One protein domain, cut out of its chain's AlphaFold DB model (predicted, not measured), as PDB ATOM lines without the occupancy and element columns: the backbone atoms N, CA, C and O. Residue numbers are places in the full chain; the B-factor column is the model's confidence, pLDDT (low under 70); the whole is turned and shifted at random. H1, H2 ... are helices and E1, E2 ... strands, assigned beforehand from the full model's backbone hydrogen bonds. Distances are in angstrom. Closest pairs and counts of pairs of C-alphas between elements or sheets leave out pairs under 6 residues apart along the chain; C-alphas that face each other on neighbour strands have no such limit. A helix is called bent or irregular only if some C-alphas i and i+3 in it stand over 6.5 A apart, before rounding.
ATOM      1  N   ASP A 183     104.673  74.508 114.589       64.88
ATOM      2  CA  ASP A 183     104.338  75.829 114.065       64.88
ATOM      3  C   ASP A 183     105.076  76.055 112.735       64.88
ATOM      4  O   ASP A 183     106.248  76.431 112.715       64.88
ATOM      5  N   ILE A 184     104.386  75.788 111.623       65.50
ATOM      6  CA  ILE A 184     104.914  75.923 110.256       65.50
ATOM      7  C   ILE A 184     105.245  77.386 109.926       65.50
ATOM      8  O   ILE A 184     106.178  77.633 109.167       65.50
ATOM      9  N   ALA A 185     104.557  78.367 110.526       66.94
ATOM     10  CA  ALA A 185     104.916  79.771 110.346       66.94
ATOM     11  C   ALA A 185     106.250  80.085 111.041       66.94
ATOM     12  O   ALA A 185     107.093  80.770 110.470       66.94
ATOM     13  N   LYS A 186     106.498  79.537 112.237       71.94
ATOM     14  CA  LYS A 186     107.787  79.692 112.930       71.94
ATOM     15  C   LYS A 186     108.925  78.877 112.311       71.94
ATOM     16  O   LYS A 186     110.036  79.393 112.250       71.94
ATOM     17  N   TRP A 187     108.682  77.625 111.923       75.19
ATOM     18  CA  TRP A 187     109.738  76.647 111.614       75.19
ATOM     19  C   TRP A 187     109.865  76.258 110.134       75.19
ATOM     20  O   TRP A 187     110.875  75.652 109.770       75.19
ATOM     21  N   GLY A 188     108.876  76.591 109.301       74.12
ATOM     22  CA  GLY A 188     108.817  76.192 107.897       74.12
ATOM     23  C   GLY A 188     108.253  74.782 107.662       74.12
ATOM     24  O   GLY A 188     107.774  74.118 108.582       74.12
ATOM     25  N   ASN A 189     108.322  74.318 106.410       69.69
ATOM     26  CA  ASN A 189     108.040  72.925 106.007       69.69
ATOM     27  C   ASN A 189     109.328  72.139 105.652       69.69
ATOM     28  O   ASN A 189     109.273  70.977 105.248       69.69
ATOM     29  N   VAL A 190     110.487  72.790 105.769       77.31
ATOM     30  CA  VAL A 190     111.816  72.259 105.448       77.31
ATOM     31  C   VAL A 190     112.241  71.141 106.425       77.31
ATOM     32  O   VAL A 190     112.018  71.273 107.629       77.31
ATOM     33  N   PRO A 191     112.886  70.039 105.977       74.69
ATOM     34  CA  PRO A 191     113.219  68.886 106.831       74.69
ATOM     35  C   PRO A 191     114.463  69.101 107.728       74.69
ATOM     36  O   PRO A 191     115.294  68.199 107.889       74.69
ATOM     37  N   LEU A 192     114.591  70.300 108.303       81.31
ATOM     38  CA  LEU A 192     115.671  70.741 109.188       81.31
ATOM     39  C   LEU A 192     115.318  70.512 110.670       81.31
ATOM     40  O   LEU A 192     114.151  70.438 111.046       81.31
ATOM     41  N   ALA A 193     116.330  70.425 111.535       78.81
ATOM     42  CA  ALA A 193     116.139  70.276 112.976       78.81
ATOM     43  C   ALA A 193     115.375  71.462 113.604       78.81
ATOM     44  O   ALA A 193     115.632  72.634 113.296       78.81
ATOM     45  N   ILE A 194     114.469  71.151 114.537       80.69
ATOM     46  CA  ILE A 194     113.713  72.125 115.335       80.69
ATOM     47  C   ILE A 194     114.593  72.590 116.505       80.69
ATOM     48  O   ILE A 194     114.595  72.001 117.584       80.69
ATOM     49  N   LYS A 195     115.381  73.638 116.264       86.00
ATOM     50  CA  LYS A 195     116.197  74.361 117.254       86.00
ATOM     51  C   LYS A 195     116.454  75.786 116.769       86.00
ATOM     52  O   LYS A 195     116.316  76.051 115.576       86.00
ATOM     53  N   GLU A 196     116.799  76.680 117.693       80.50
ATOM     54  CA  GLU A 196     117.085  78.092 117.405       80.50
ATOM     55  C   GLU A 196     118.160  78.244 116.310       80.50
ATOM     56  O   GLU A 196     119.083  77.434 116.225       80.50
ATOM     57  N   ASP A 197     118.040  79.259 115.448       82.81
ATOM     58  CA  ASP A 197     118.855  79.352 114.222       82.81
ATOM     59  C   ASP A 197     120.353  79.585 114.495       82.81
ATOM     60  O   ASP A 197     121.201  79.121 113.740       82.81
ATOM     61  N   ASN A 198     120.693  80.210 115.624       82.69
ATOM     62  CA  ASN A 198     122.058  80.321 116.158       82.69
ATOM     63  C   ASN A 198     122.652  78.983 116.651       82.69
ATOM     64  O   ASN A 198     123.849  78.921 116.922       82.69
ATOM     65  N   LEU A 199     121.836  77.935 116.798       86.06
ATOM     66  CA  LEU A 199     122.250  76.577 117.168       86.06
ATOM     67  C   LEU A 199     122.256  75.617 115.965       86.06
ATOM     68  O   LEU A 199     122.565  74.433 116.131       86.06
ATOM     69  N   ILE A 200     121.902  76.092 114.764       87.75
ATOM     70  CA  ILE A 200     122.015  75.329 113.517       87.75
ATOM     71  C   ILE A 200     123.484  75.252 113.103       87.75
ATOM     72  O   ILE A 200     124.211  76.241 113.113       87.75
ATOM     73  N   THR A 201     123.918  74.049 112.746       86.88
ATOM     74  CA  THR A 201     125.275  73.756 112.290       86.88
ATOM     75  C   THR A 201     125.260  73.323 110.828       86.88
ATOM     76  O   THR A 201     124.219  72.933 110.291       86.88
ATOM     77  N   LYS A 202     126.438  73.319 110.194       83.94
ATOM     78  CA  LYS A 202     126.625  72.765 108.848       83.94
ATOM     79  C   LYS A 202     126.080  71.336 108.721       83.94
ATOM     80  O   LYS A 202     125.444  71.029 107.719       83.94
ATOM     81  N   GLU A 203     126.245  70.480 109.731       84.12
ATOM     82  CA  GLU A 203     125.797  69.085 109.642       84.12
ATOM     83  C   GLU A 203     124.261  68.950 109.678       84.12
ATOM     84  O   GLU A 203     123.706  68.132 108.948       84.12
ATOM     85  N   ASP A 204     123.544  69.811 110.413       84.00
ATOM     86  CA  ASP A 204     122.070  69.852 110.353       84.00
ATOM     87  C   ASP A 204     121.578  70.178 108.933       84.00
ATOM     88  O   ASP A 204     120.612  69.585 108.441       84.00
ATOM     89  N   LEU A 205     122.267  71.110 108.261       86.81
ATOM     90  CA  LEU A 205     121.980  71.492 106.883       86.81
ATOM     91  C   LEU A 205     122.386  70.385 105.899       86.81
ATOM     92  O   LEU A 205     121.591  70.055 105.026       86.81
ATOM     93  N   LYS A 206     123.539  69.723 106.064       84.38
ATOM     94  CA  LYS A 206     123.929  68.546 105.257       84.38
ATOM     95  C   LYS A 206     122.894  67.420 105.360       84.38
ATOM     96  O   LYS A 206     122.514  66.843 104.338       84.38
ATOM     97  N   ILE A 207     122.359  67.149 106.552       81.12
ATOM     98  CA  ILE A 207     121.267  66.182 106.764       81.12
ATOM     99  C   ILE A 207     119.973  66.640 106.066       81.12
ATOM    100  O   ILE A 207     119.319  65.839 105.395       81.12
ATOM    101  N   MET A 208     119.609  67.920 106.172       84.81
ATOM    102  CA  MET A 208     118.451  68.503 105.479       84.81
ATOM    103  C   MET A 208     118.575  68.376 103.949       84.81
ATOM    104  O   MET A 208     117.651  67.887 103.303       84.81
ATOM    105  N   LEU A 209     119.723  68.746 103.373       83.19
ATOM    106  CA  LEU A 209     120.022  68.653 101.937       83.19
ATOM    107  C   LEU A 209     119.971  67.193 101.450       83.19
ATOM    108  O   LEU A 209     119.358  66.904 100.422       83.19
ATOM    109  N   THR A 210     120.511  66.258 102.242       79.31
ATOM    110  CA  THR A 210     120.429  64.803 102.001       79.31
ATOM    111  C   THR A 210     118.977  64.321 101.916       79.31
ATOM    112  O   THR A 210     118.638  63.556 101.013       79.31
ATOM    113  N   LYS A 211     118.094  64.790 102.811       75.50
ATOM    114  CA  LYS A 211     116.657  64.459 102.789       75.50
ATOM    115  C   LYS A 211     115.939  65.083 101.589       75.50
ATOM    116  O   LYS A 211     115.161  64.398 100.926       75.50
ATOM    117  N   ILE A 212     116.216  66.355 101.284       75.94
ATOM    118  CA  ILE A 212     115.638  67.057 100.129       75.94
ATOM    119  C   ILE A 212     115.990  66.316  98.832       75.94
ATOM    120  O   ILE A 212     115.091  65.937  98.075       75.94
ATOM    121  N   ILE A 213     117.276  66.037  98.593       75.19
ATOM    122  CA  ILE A 213     117.746  65.396  97.357       75.19
ATOM    123  C   ILE A 213     117.383  63.904  97.311       75.19
ATOM    124  O   ILE A 213     116.904  63.425  96.281       75.19
ATOM    125  N   GLY A 214     117.484  63.179  98.426       65.62
ATOM    126  CA  GLY A 214     117.171  61.749  98.487       65.62
ATOM    127  C   GLY A 214     115.695  61.371  98.325       65.62
ATOM    128  O   GLY A 214     115.406  60.178  98.233       65.62
ATOM    129  N   SER A 215     114.776  62.347  98.288       58.75
ATOM    130  CA  SER A 215     113.322  62.122  98.216       58.75
ATOM    131  C   SER A 215     112.705  62.114  96.815       58.75
ATOM    132  O   SER A 215     111.596  61.613  96.651       58.75
ATOM    133  N   SER A 216     113.386  62.701  95.828       52.00
ATOM    134  CA  SER A 216     112.926  62.922  94.442       52.00
ATOM    135  C   SER A 216     111.554  63.587  94.237       52.00
ATOM    136  O   SER A 216     111.097  63.700  93.101       52.00
ATOM    137  N   LYS A 217     110.913  64.106  95.292       50.31
ATOM    138  CA  LYS A 217     109.642  64.833  95.180       50.31
ATOM    139  C   LYS A 217     109.884  66.283  94.718       50.31
ATOM    140  O   LYS A 217     110.776  66.935  95.267       50.31
ATOM    141  N   PRO A 218     109.094  66.818  93.767       47.75
ATOM    142  CA  PRO A 218     109.108  68.241  93.439       47.75
ATOM    143  C   PRO A 218     108.455  69.017  94.590       47.75
ATOM    144  O   PRO A 218     107.243  68.948  94.785       47.75
ATOM    145  N   ILE A 219     109.266  69.701  95.399       59.97
ATOM    146  CA  ILE A 219     108.814  70.424  96.593       59.97
ATOM    147  C   ILE A 219     109.521  71.781  96.667       59.97
ATOM    148  O   ILE A 219     110.740  71.879  96.512       59.97
ATOM    149  N   GLU A 220     108.730  72.818  96.936       69.56
ATOM    150  CA  GLU A 220     109.197  74.102  97.450       69.56
ATOM    151  C   GLU A 220     109.269  74.014  98.978       69.56
ATOM    152  O   GLU A 220     108.262  73.752  99.650       69.56
ATOM    153  N   TYR A 221     110.467  74.210  99.525       75.94
ATOM    154  CA  TYR A 221     110.684  74.247 100.965       75.94
ATOM    155  C   TYR A 221     110.799  75.697 101.434       75.94
ATOM    156  O   TYR A 221     111.636  76.443 100.936       75.94
ATOM    157  N   ASP A 222     109.977  76.080 102.401       79.19
ATOM    158  CA  ASP A 222     109.948  77.382 103.061       79.19
ATOM    159  C   ASP A 222     110.533  77.234 104.477       79.19
ATOM    160  O   ASP A 222     110.279  76.235 105.161       79.19
ATOM    161  N   PHE A 223     111.330  78.211 104.908       82.12
ATOM    162  CA  PHE A 223     111.933  78.273 106.242       82.12
ATOM    163  C   PHE A 223     111.019  78.918 107.303       82.12
ATOM    164  O   PHE A 223     111.352  78.904 108.488       82.12
ATOM    165  N   GLY A 224     109.864  79.464 106.920       82.44
ATOM    166  CA  GLY A 224     108.972  80.207 107.807       82.44
ATOM    167  C   GLY A 224     109.618  81.512 108.279       82.44
ATOM    168  O   GLY A 224     110.206  82.260 107.499       82.44
ATOM    169  N   HIS A 225     109.534  81.790 109.579       83.38
ATOM    170  CA  HIS A 225     110.181  82.937 110.219       83.38
ATOM    171  C   HIS A 225     111.676  82.722 110.526       83.38
ATOM    172  O   HIS A 225     112.310  83.625 111.081       83.38
ATOM    173  N   ARG A 226     112.242  81.551 110.202       84.50
ATOM    174  CA  ARG A 226     113.660  81.243 110.441       84.50
ATOM    175  C   ARG A 226     114.577  82.062 109.539       84.50
ATOM    176  O   ARG A 226     114.240  82.376 108.399       84.50
ATOM    177  N   LYS A 227     115.772  82.370 110.039       86.19
ATOM    178  CA  LYS A 227     116.781  83.192 109.351       86.19
ATOM    179  C   LYS A 227     118.097  82.435 109.247       86.19
ATOM    180  O   LYS A 227     119.070  82.752 109.926       86.19
ATOM    181  N   ILE A 228     118.099  81.402 108.402       86.06
ATOM    182  CA  ILE A 228     119.293  80.598 108.130       86.06
ATOM    183  C   ILE A 228     120.271  81.422 107.292       86.06
ATOM    184  O   ILE A 228     119.983  81.763 106.145       86.06
ATOM    185  N   ASP A 229     121.420  81.737 107.887       83.62
ATOM    186  CA  ASP A 229     122.507  82.492 107.266       83.62
ATOM    187  C   ASP A 229     122.919  81.883 105.911       83.62
ATOM    188  O   ASP A 229     123.131  80.671 105.787       83.62
ATOM    189  N   SER A 230     123.017  82.725 104.878       77.31
ATOM    190  CA  SER A 230     123.302  82.265 103.514       77.31
ATOM    191  C   SER A 230     124.695  81.657 103.358       77.31
ATOM    192  O   SER A 230     124.879  80.776 102.521       77.31
ATOM    193  N   ASN A 231     125.663  82.081 104.170       74.31
ATOM    194  CA  ASN A 231     127.037  81.583 104.142       74.31
ATOM    195  C   ASN A 231     127.116  80.190 104.772       74.31
ATOM    196  O   ASN A 231     127.751  79.295 104.217       74.31
ATOM    197  N   LEU A 232     126.397  79.982 105.882       81.56
ATOM    198  CA  LEU A 232     126.249  78.669 106.510       81.56
ATOM    199  C   LEU A 232     125.555  77.666 105.569       81.56
ATOM    200  O   LEU A 232     125.957  76.503 105.516       81.56
ATOM    201  N   MET A 233     124.562  78.110 104.786       82.81
ATOM    202  CA  MET A 233     123.953  77.282 103.734       82.81
ATOM    203  C   MET A 233     124.926  76.982 102.586       82.81
ATOM    204  O   MET A 233     124.989  75.841 102.133       82.81
ATOM    205  N   ALA A 234     125.689  77.979 102.127       74.75
ATOM    206  CA  ALA A 234     126.655  77.835 101.036       74.75
ATOM    207  C   ALA A 234     127.740  76.797 101.363       74.75
ATOM    208  O   ALA A 234     127.981  75.874 100.583       74.75
ATOM    209  N   ASP A 235     128.353  76.928 102.542       74.19
ATOM    210  CA  ASP A 235     129.361  76.010 103.078       74.19
ATOM    211  C   ASP A 235     128.782  74.595 103.250       74.19
ATOM    212  O   ASP A 235     129.348  73.616 102.760       74.19
ATOM    213  N   ALA A 236     127.591  74.478 103.849       81.12
ATOM    214  CA  ALA A 236     126.928  73.190 104.024       81.12
ATOM    215  C   ALA A 236     126.560  72.501 102.705       81.12
ATOM    216  O   ALA A 236     126.704  71.286 102.609       81.12
ATOM    217  N   TYR A 237     126.115  73.239 101.684       80.56
ATOM    218  CA  TYR A 237     125.766  72.660 100.385       80.56
ATOM    219  C   TYR A 237     126.992  72.323  99.535       80.56
ATOM    220  O   TYR A 237     127.005  71.274  98.891       80.56
ATOM    221  N   SER A 238     128.046  73.139  99.597       74.94
ATOM    222  CA  SER A 238     129.328  72.850  98.945       74.94
ATOM    223  C   SER A 238     129.979  71.595  99.535       74.94
ATOM    224  O   SER A 238     130.385  70.704  98.788       74.94
ATOM    225  N   GLU A 239     130.012  71.469 100.867       76.88
ATOM    226  CA  GLU A 239     130.514  70.269 101.544       76.88
ATOM    227  C   GLU A 239     129.599  69.058 101.312       76.88
ATOM    228  O   GLU A 239     130.090  67.985 100.961       76.88
ATOM    229  N   TRP A 240     128.272  69.227 101.411       82.25
ATOM    230  CA  TRP A 240     127.304  68.170 101.099       82.25
ATOM    231  C   TRP A 240     127.527  67.608  99.695       82.25
ATOM    232  O   TRP A 240     127.637  66.393  99.536       82.25
ATOM    233  N   PHE A 241     127.615  68.477  98.686       79.62
ATOM    234  CA  PHE A 241     127.820  68.078  97.298       79.62
ATOM    235  C   PHE A 241     129.157  67.354  97.170       79.62
ATOM    236  O   PHE A 241     129.193  66.197  96.754       79.62
ATOM    237  N   TYR A 242     130.237  67.973  97.651       76.75
ATOM    238  CA  TYR A 242     131.575  67.398  97.632       76.75
ATOM    239  C   TYR A 242     131.646  65.997  98.264       76.75
ATOM    240  O   TYR A 242     132.357  65.136  97.744       76.75
ATOM    241  N   GLU A 243     130.951  65.727  99.369       76.94
ATOM    242  CA  GLU A 243     130.986  64.427 100.057       76.94
ATOM    243  C   GLU A 243     129.982  63.399  99.513       76.94
ATOM    244  O   GLU A 243     130.294  62.205  99.468       76.94
ATOM    245  N   THR A 244     128.800  63.851  99.086       77.56
ATOM    246  CA  THR A 244     127.588  63.013  99.024       77.56
ATOM    247  C   THR A 244     127.020  62.852  97.615       77.56
ATOM    248  O   THR A 244     126.277  61.899  97.379       77.56
ATOM    249  N   TRP A 245     127.363  63.722  96.652       79.12
ATOM    250  CA  TRP A 245     126.714  63.723  95.327       79.12
ATOM    251  C   TRP A 245     126.847  62.384  94.585       79.12
ATOM    252  O   TRP A 245     125.898  61.930  93.950       79.12
ATOM    253  N   LYS A 246     127.985  61.691  94.752       78.31
ATOM    254  CA  LYS A 246     128.254  60.368  94.160       78.31
ATOM    255  C   LYS A 246     127.283  59.258  94.604       78.31
ATOM    256  O   LYS A 246     127.238  58.205  93.973       78.31
ATOM    257  N   TYR A 247     126.502  59.478  95.666       79.31
ATOM    258  CA  TYR A 247     125.445  58.568  96.133       79.31
ATOM    259  C   TYR A 247     124.063  58.868  95.519       79.31
ATOM    260  O   TYR A 247     123.071  58.246  95.909       79.31
ATOM    261  N   TYR A 248     124.009  59.804  94.564       77.44
ATOM    262  CA  TYR A 248     122.826  60.235  93.820       77.44
ATOM    263  C   TYR A 248     123.167  60.362  92.319       77.44
ATOM    264  O   TYR A 248     123.320  61.473  91.814       77.44
ATOM    265  N   PRO A 249     123.288  59.246  91.570       74.62
ATOM    266  CA  PRO A 249     123.804  59.236  90.192       74.62
ATOM    267  C   PRO A 249     122.978  60.021  89.153       74.62
ATOM    268  O   PRO A 249     123.452  60.204  88.035       74.62
ATOM    269  N   TYR A 250     121.790  60.523  89.508       69.75
ATOM    270  CA  TYR A 250     120.948  61.393  88.667       69.75
ATOM    271  C   TYR A 250     120.976  62.873  89.092       69.75
ATOM    272  O   TYR A 250     120.363  63.714  88.444       69.75
ATOM    273  N   PHE A 251     121.686  63.226  90.171       73.19
ATOM    274  CA  PHE A 251     121.820  64.617  90.605       73.19
ATOM    275  C   PHE A 251     122.816  65.375  89.709       73.19
ATOM    276  O   PHE A 251     124.024  65.293  89.917       73.19
ATOM    277  N   SER A 252     122.300  66.115  88.724       68.31
ATOM    278  CA  SER A 252     123.075  66.989  87.826       68.31
ATOM    279  C   SER A 252     122.936  68.465  88.222       68.31
ATOM    280  O   SER A 252     121.854  68.903  88.623       68.31
ATOM    281  N   VAL A 253     124.012  69.254  88.101       66.81
ATOM    282  CA  VAL A 253     124.044  70.653  88.579       66.81
ATOM    283  C   VAL A 253     123.388  71.669  87.630       66.81
ATOM    284  O   VAL A 253     122.909  72.705  88.089       66.81
ATOM    285  N   SER A 254     123.256  71.365  86.339       61.28
ATOM    286  CA  SER A 254     122.407  72.142  85.418       61.28
ATOM    287  C   SER A 254     120.913  71.974  85.720       61.28
ATOM    288  O   SER A 254     120.216  72.968  85.948       61.28
ATOM    289  N   ASN A 255     120.454  70.714  85.749       57.19
ATOM    290  CA  ASN A 255     119.042  70.326  85.661       57.19
ATOM    291  C   ASN A 255     118.383  69.987  87.011       57.19
ATOM    292  O   ASN A 255     117.165  70.105  87.129       57.19
ATOM    293  N   VAL A 256     119.151  69.581  88.031       60.72
ATOM    294  CA  VAL A 256     118.630  69.093  89.332       60.72
ATOM    295  C   VAL A 256     119.148  69.912  90.530       60.72
ATOM    296  O   VAL A 256     118.737  69.675  91.669       60.72
ATOM    297  N   ALA A 257     120.012  70.909  90.307       68.44
ATOM    298  CA  ALA A 257     120.499  71.785  91.373       68.44
ATOM    299  C   ALA A 257     119.363  72.536  92.079       68.44
ATOM    300  O   ALA A 257     118.461  73.096  91.453       68.44
ATOM    301  N   MET A 258     119.462  72.608  93.406       72.31
ATOM    302  CA  MET A 258     118.583  73.455  94.204       72.31
ATOM    303  C   MET A 258     118.847  74.934  93.912       72.31
ATOM    304  O   MET A 258     119.996  75.366  93.802       72.31
ATOM    305  N   THR A 259     117.761  75.694  93.805       71.94
ATOM    306  CA  THR A 259     117.759  77.152  93.635       71.94
ATOM    307  C   THR A 259     117.240  77.783  94.923       71.94
ATOM    308  O   THR A 259     116.247  77.311  95.477       71.94
ATOM    309  N   PHE A 260     117.897  78.830  95.414       74.62
ATOM    310  CA  PHE A 260     117.650  79.362  96.757       74.62
ATOM    311  C   PHE A 260     117.046  80.769  96.681       74.62
ATOM    312  O   PHE A 260     117.584  81.644  96.002       74.62
ATOM    313  N   ASP A 261     115.928  80.994  97.375       76.06
ATOM    314  CA  ASP A 261     115.390  82.343  97.580       76.06
ATOM    315  C   ASP A 261     116.102  82.996  98.758       76.06
ATOM    316  O   ASP A 261     116.225  82.390  99.829       76.06
ATOM    317  N   ILE A 262     116.556  84.230  98.566       76.56
ATOM    318  CA  ILE A 262     117.331  84.974  99.554       76.56
ATOM    319  C   ILE A 262     116.640  86.292  99.882       76.56
ATOM    320  O   ILE A 262     116.174  87.013  99.001       76.56
ATOM    321  N   LYS A 263     116.625  86.613 101.176       78.06
ATOM    322  CA  LYS A 263     116.159  87.886 101.722       78.06
ATOM    323  C   LYS A 263     117.296  88.579 102.468       78.06
ATOM    324  O   LYS A 263     118.200  87.927 102.992       78.06
ATOM    325  N   THR A 264     117.201  89.902 102.544       77.19
ATOM    326  CA  THR A 264     118.142  90.752 103.277       77.19
ATOM    327  C   THR A 264     117.387  91.557 104.325       77.19
ATOM    328  O   THR A 264     116.434  92.261 103.999       77.19
ATOM    329  N   GLU A 265     117.814  91.475 105.584       78.25
ATOM    330  CA  GLU A 265     117.300  92.289 106.690       78.25
ATOM    331  C   GLU A 265     118.457  92.717 107.598       78.25
ATOM    332  O   GLU A 265     119.258  91.877 108.002       78.25
ATOM    333  N   ASN A 266     118.516  94.001 107.976       78.00
ATOM    334  CA  ASN A 266     119.544  94.554 108.875       78.00
ATOM    335  C   ASN A 266     120.976  94.151 108.460       78.00
ATOM    336  O   ASN A 266     121.733  93.604 109.263       78.00
ATOM    337  N   ASP A 267     121.288  94.354 107.177       74.00
ATOM    338  CA  ASP A 267     122.557  94.015 106.512       74.00
ATOM    339  C   ASP A 267     122.968  92.529 106.580       74.00
ATOM    340  O   ASP A 267     124.102  92.171 106.265       74.00
ATOM    341  N   LYS A 268     122.038  91.635 106.948       73.56
ATOM    342  CA  LYS A 268     122.233  90.180 106.949       73.56
ATOM    343  C   LYS A 268     121.433  89.506 105.849       73.56
ATOM    344  O   LYS A 268     120.264  89.820 105.631       73.56
ATOM    345  N   VAL A 269     122.075  88.536 105.210       78.81
ATOM    346  CA  VAL A 269     121.564  87.781 104.066       78.81
ATOM    347  C   VAL A 269     121.198  86.370 104.534       78.81
ATOM    348  O   VAL A 269     121.998  85.699 105.187       78.81
ATOM    349  N   PHE A 270     119.973  85.929 104.253       84.06
ATOM    350  CA  PHE A 270     119.458  84.645 104.733       84.06
ATOM    351  C   PHE A 270     118.582  83.944 103.695       84.06
ATOM    352  O   PHE A 270     117.933  84.579 102.861       84.06
ATOM    353  N   VAL A 271     118.563  82.613 103.760       82.19
ATOM    354  CA  VAL A 271     117.752  81.770 102.879       82.19
ATOM    355  C   VAL A 271     116.317  81.734 103.389       82.19
ATOM    356  O   VAL A 271     116.063  81.345 104.528       82.19
ATOM    357  N   ALA A 272     115.378  82.117 102.527       80.81
ATOM    358  CA  ALA A 272     113.947  82.066 102.799       80.81
ATOM    359  C   ALA A 272     113.294  80.794 102.243       80.81
ATOM    360  O   ALA A 272     112.402  80.240 102.885       80.81
ATOM    361  N   LYS A 273     113.737  80.324 101.066       80.50
ATOM    362  CA  LYS A 273     113.172  79.146 100.388       80.50
ATOM    363  C   LYS A 273     114.215  78.333  99.628       80.50
ATOM    364  O   LYS A 273     115.240  78.864  99.206       80.50
ATOM    365  N   ILE A 274     113.905  77.059  99.395       78.06
ATOM    366  CA  ILE A 274     114.630  76.156  98.497       78.06
ATOM    367  C   ILE A 274     113.646  75.609  97.465       78.06
ATOM    368  O   ILE A 274     112.695  74.905  97.809       78.06
ATOM    369  N   TYR A 275     113.915  75.880  96.193       70.19
ATOM    370  CA  TYR A 275     113.244  75.255  95.062       70.19
ATOM    371  C   TYR A 275     114.080  74.074  94.576       70.19
ATOM    372  O   TYR A 275     115.243  74.250  94.196       70.19
ATOM    373  N   ARG A 276     113.487  72.878  94.538       64.12
ATOM    374  CA  ARG A 276     114.069  71.728  93.839       64.12
ATOM    375  C   ARG A 276     113.289  71.464  92.540       64.12
ATOM    376  O   ARG A 276     112.095  71.173  92.626       64.12
ATOM    377  N   PRO A 277     113.925  71.520  91.355       48.41
ATOM    378  CA  PRO A 277     113.266  71.138  90.109       48.41
ATOM    379  C   PRO A 277     112.955  69.631  90.066       48.41
ATOM    380  O   PRO A 277     113.591  68.808  90.733       48.41
TER     381      PRO A 277
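AT A GLANCE: This is residues 183 to 277 of the 994 residues of the protein "Transglutaminase domain-containing protein" of Mycoplasma neophronis (UniProt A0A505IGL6). A small sheet, made of the long hairpin E2 and E3 with short E1 along E3, stands beside two helices, H2 and H3, which are packed steeply on each other and only graze the sheet. The printed part has 95 residues with H1, H2, E1, H3, E2, E3 in order; the sheet order is E1, E3, E2, antiparallel, and the class is mixed. It is compact, with a radius of gyration of the C-alphas of 12.8 A, but elongated, spanning 39 by 23 by 22 A.

IN THESE COORDINATES: Find C-alpha 184 at (104.914, 75.923, 110.256), where H1, residues 184 to 187, begins. H2 is residues 202 to 214, 17.8 A long, and E1 is residues 220 to 222. H3, residues 230 to 247, runs 24.9 A; it has a kink of 45 degrees near residue 241 and is irregular, C-alphas 243 and 246 being 7.7 A apart. E2, residues 259 to 265, runs 20.0 A; E3, residues 268 to 275, runs 21.1 A and ends at (113.244, 75.255, 95.062).

HOW THE PARTS SIT: In the hairpin E2 and E3, N 263 and O 270 are 2.9 A apart, within hydrogen-bond range; across E1 and E3, N 221 and O 274 are 2.9 A apart. H3 grazes the sheet with residues 230 to 234; H2 is only just on it, with 5 pairs of C-alphas within 10 A, and grazes it with residues 209 to 212. H2 and H3 touch, closest at the C-alphas of Lys 202 and Ala 236, 4.9 A, at a steep tilt of 51 degrees, the same way. H1 is apart from H2 and H3. Every O i to N i+4 pair is within range in H2, 12 of 14 in H3; H1 is too short for one.

THE WHOLE: The C-alphas of Pro 249 and Asn 266 are the farthest apart, 40.2 A. The printed part has no cut; the links H1 to H2 and H3 to E2 are long. Mean pLDDT of the printed part is 75.6, and residues 214 to 220 and 252 to 257 are among those under 70.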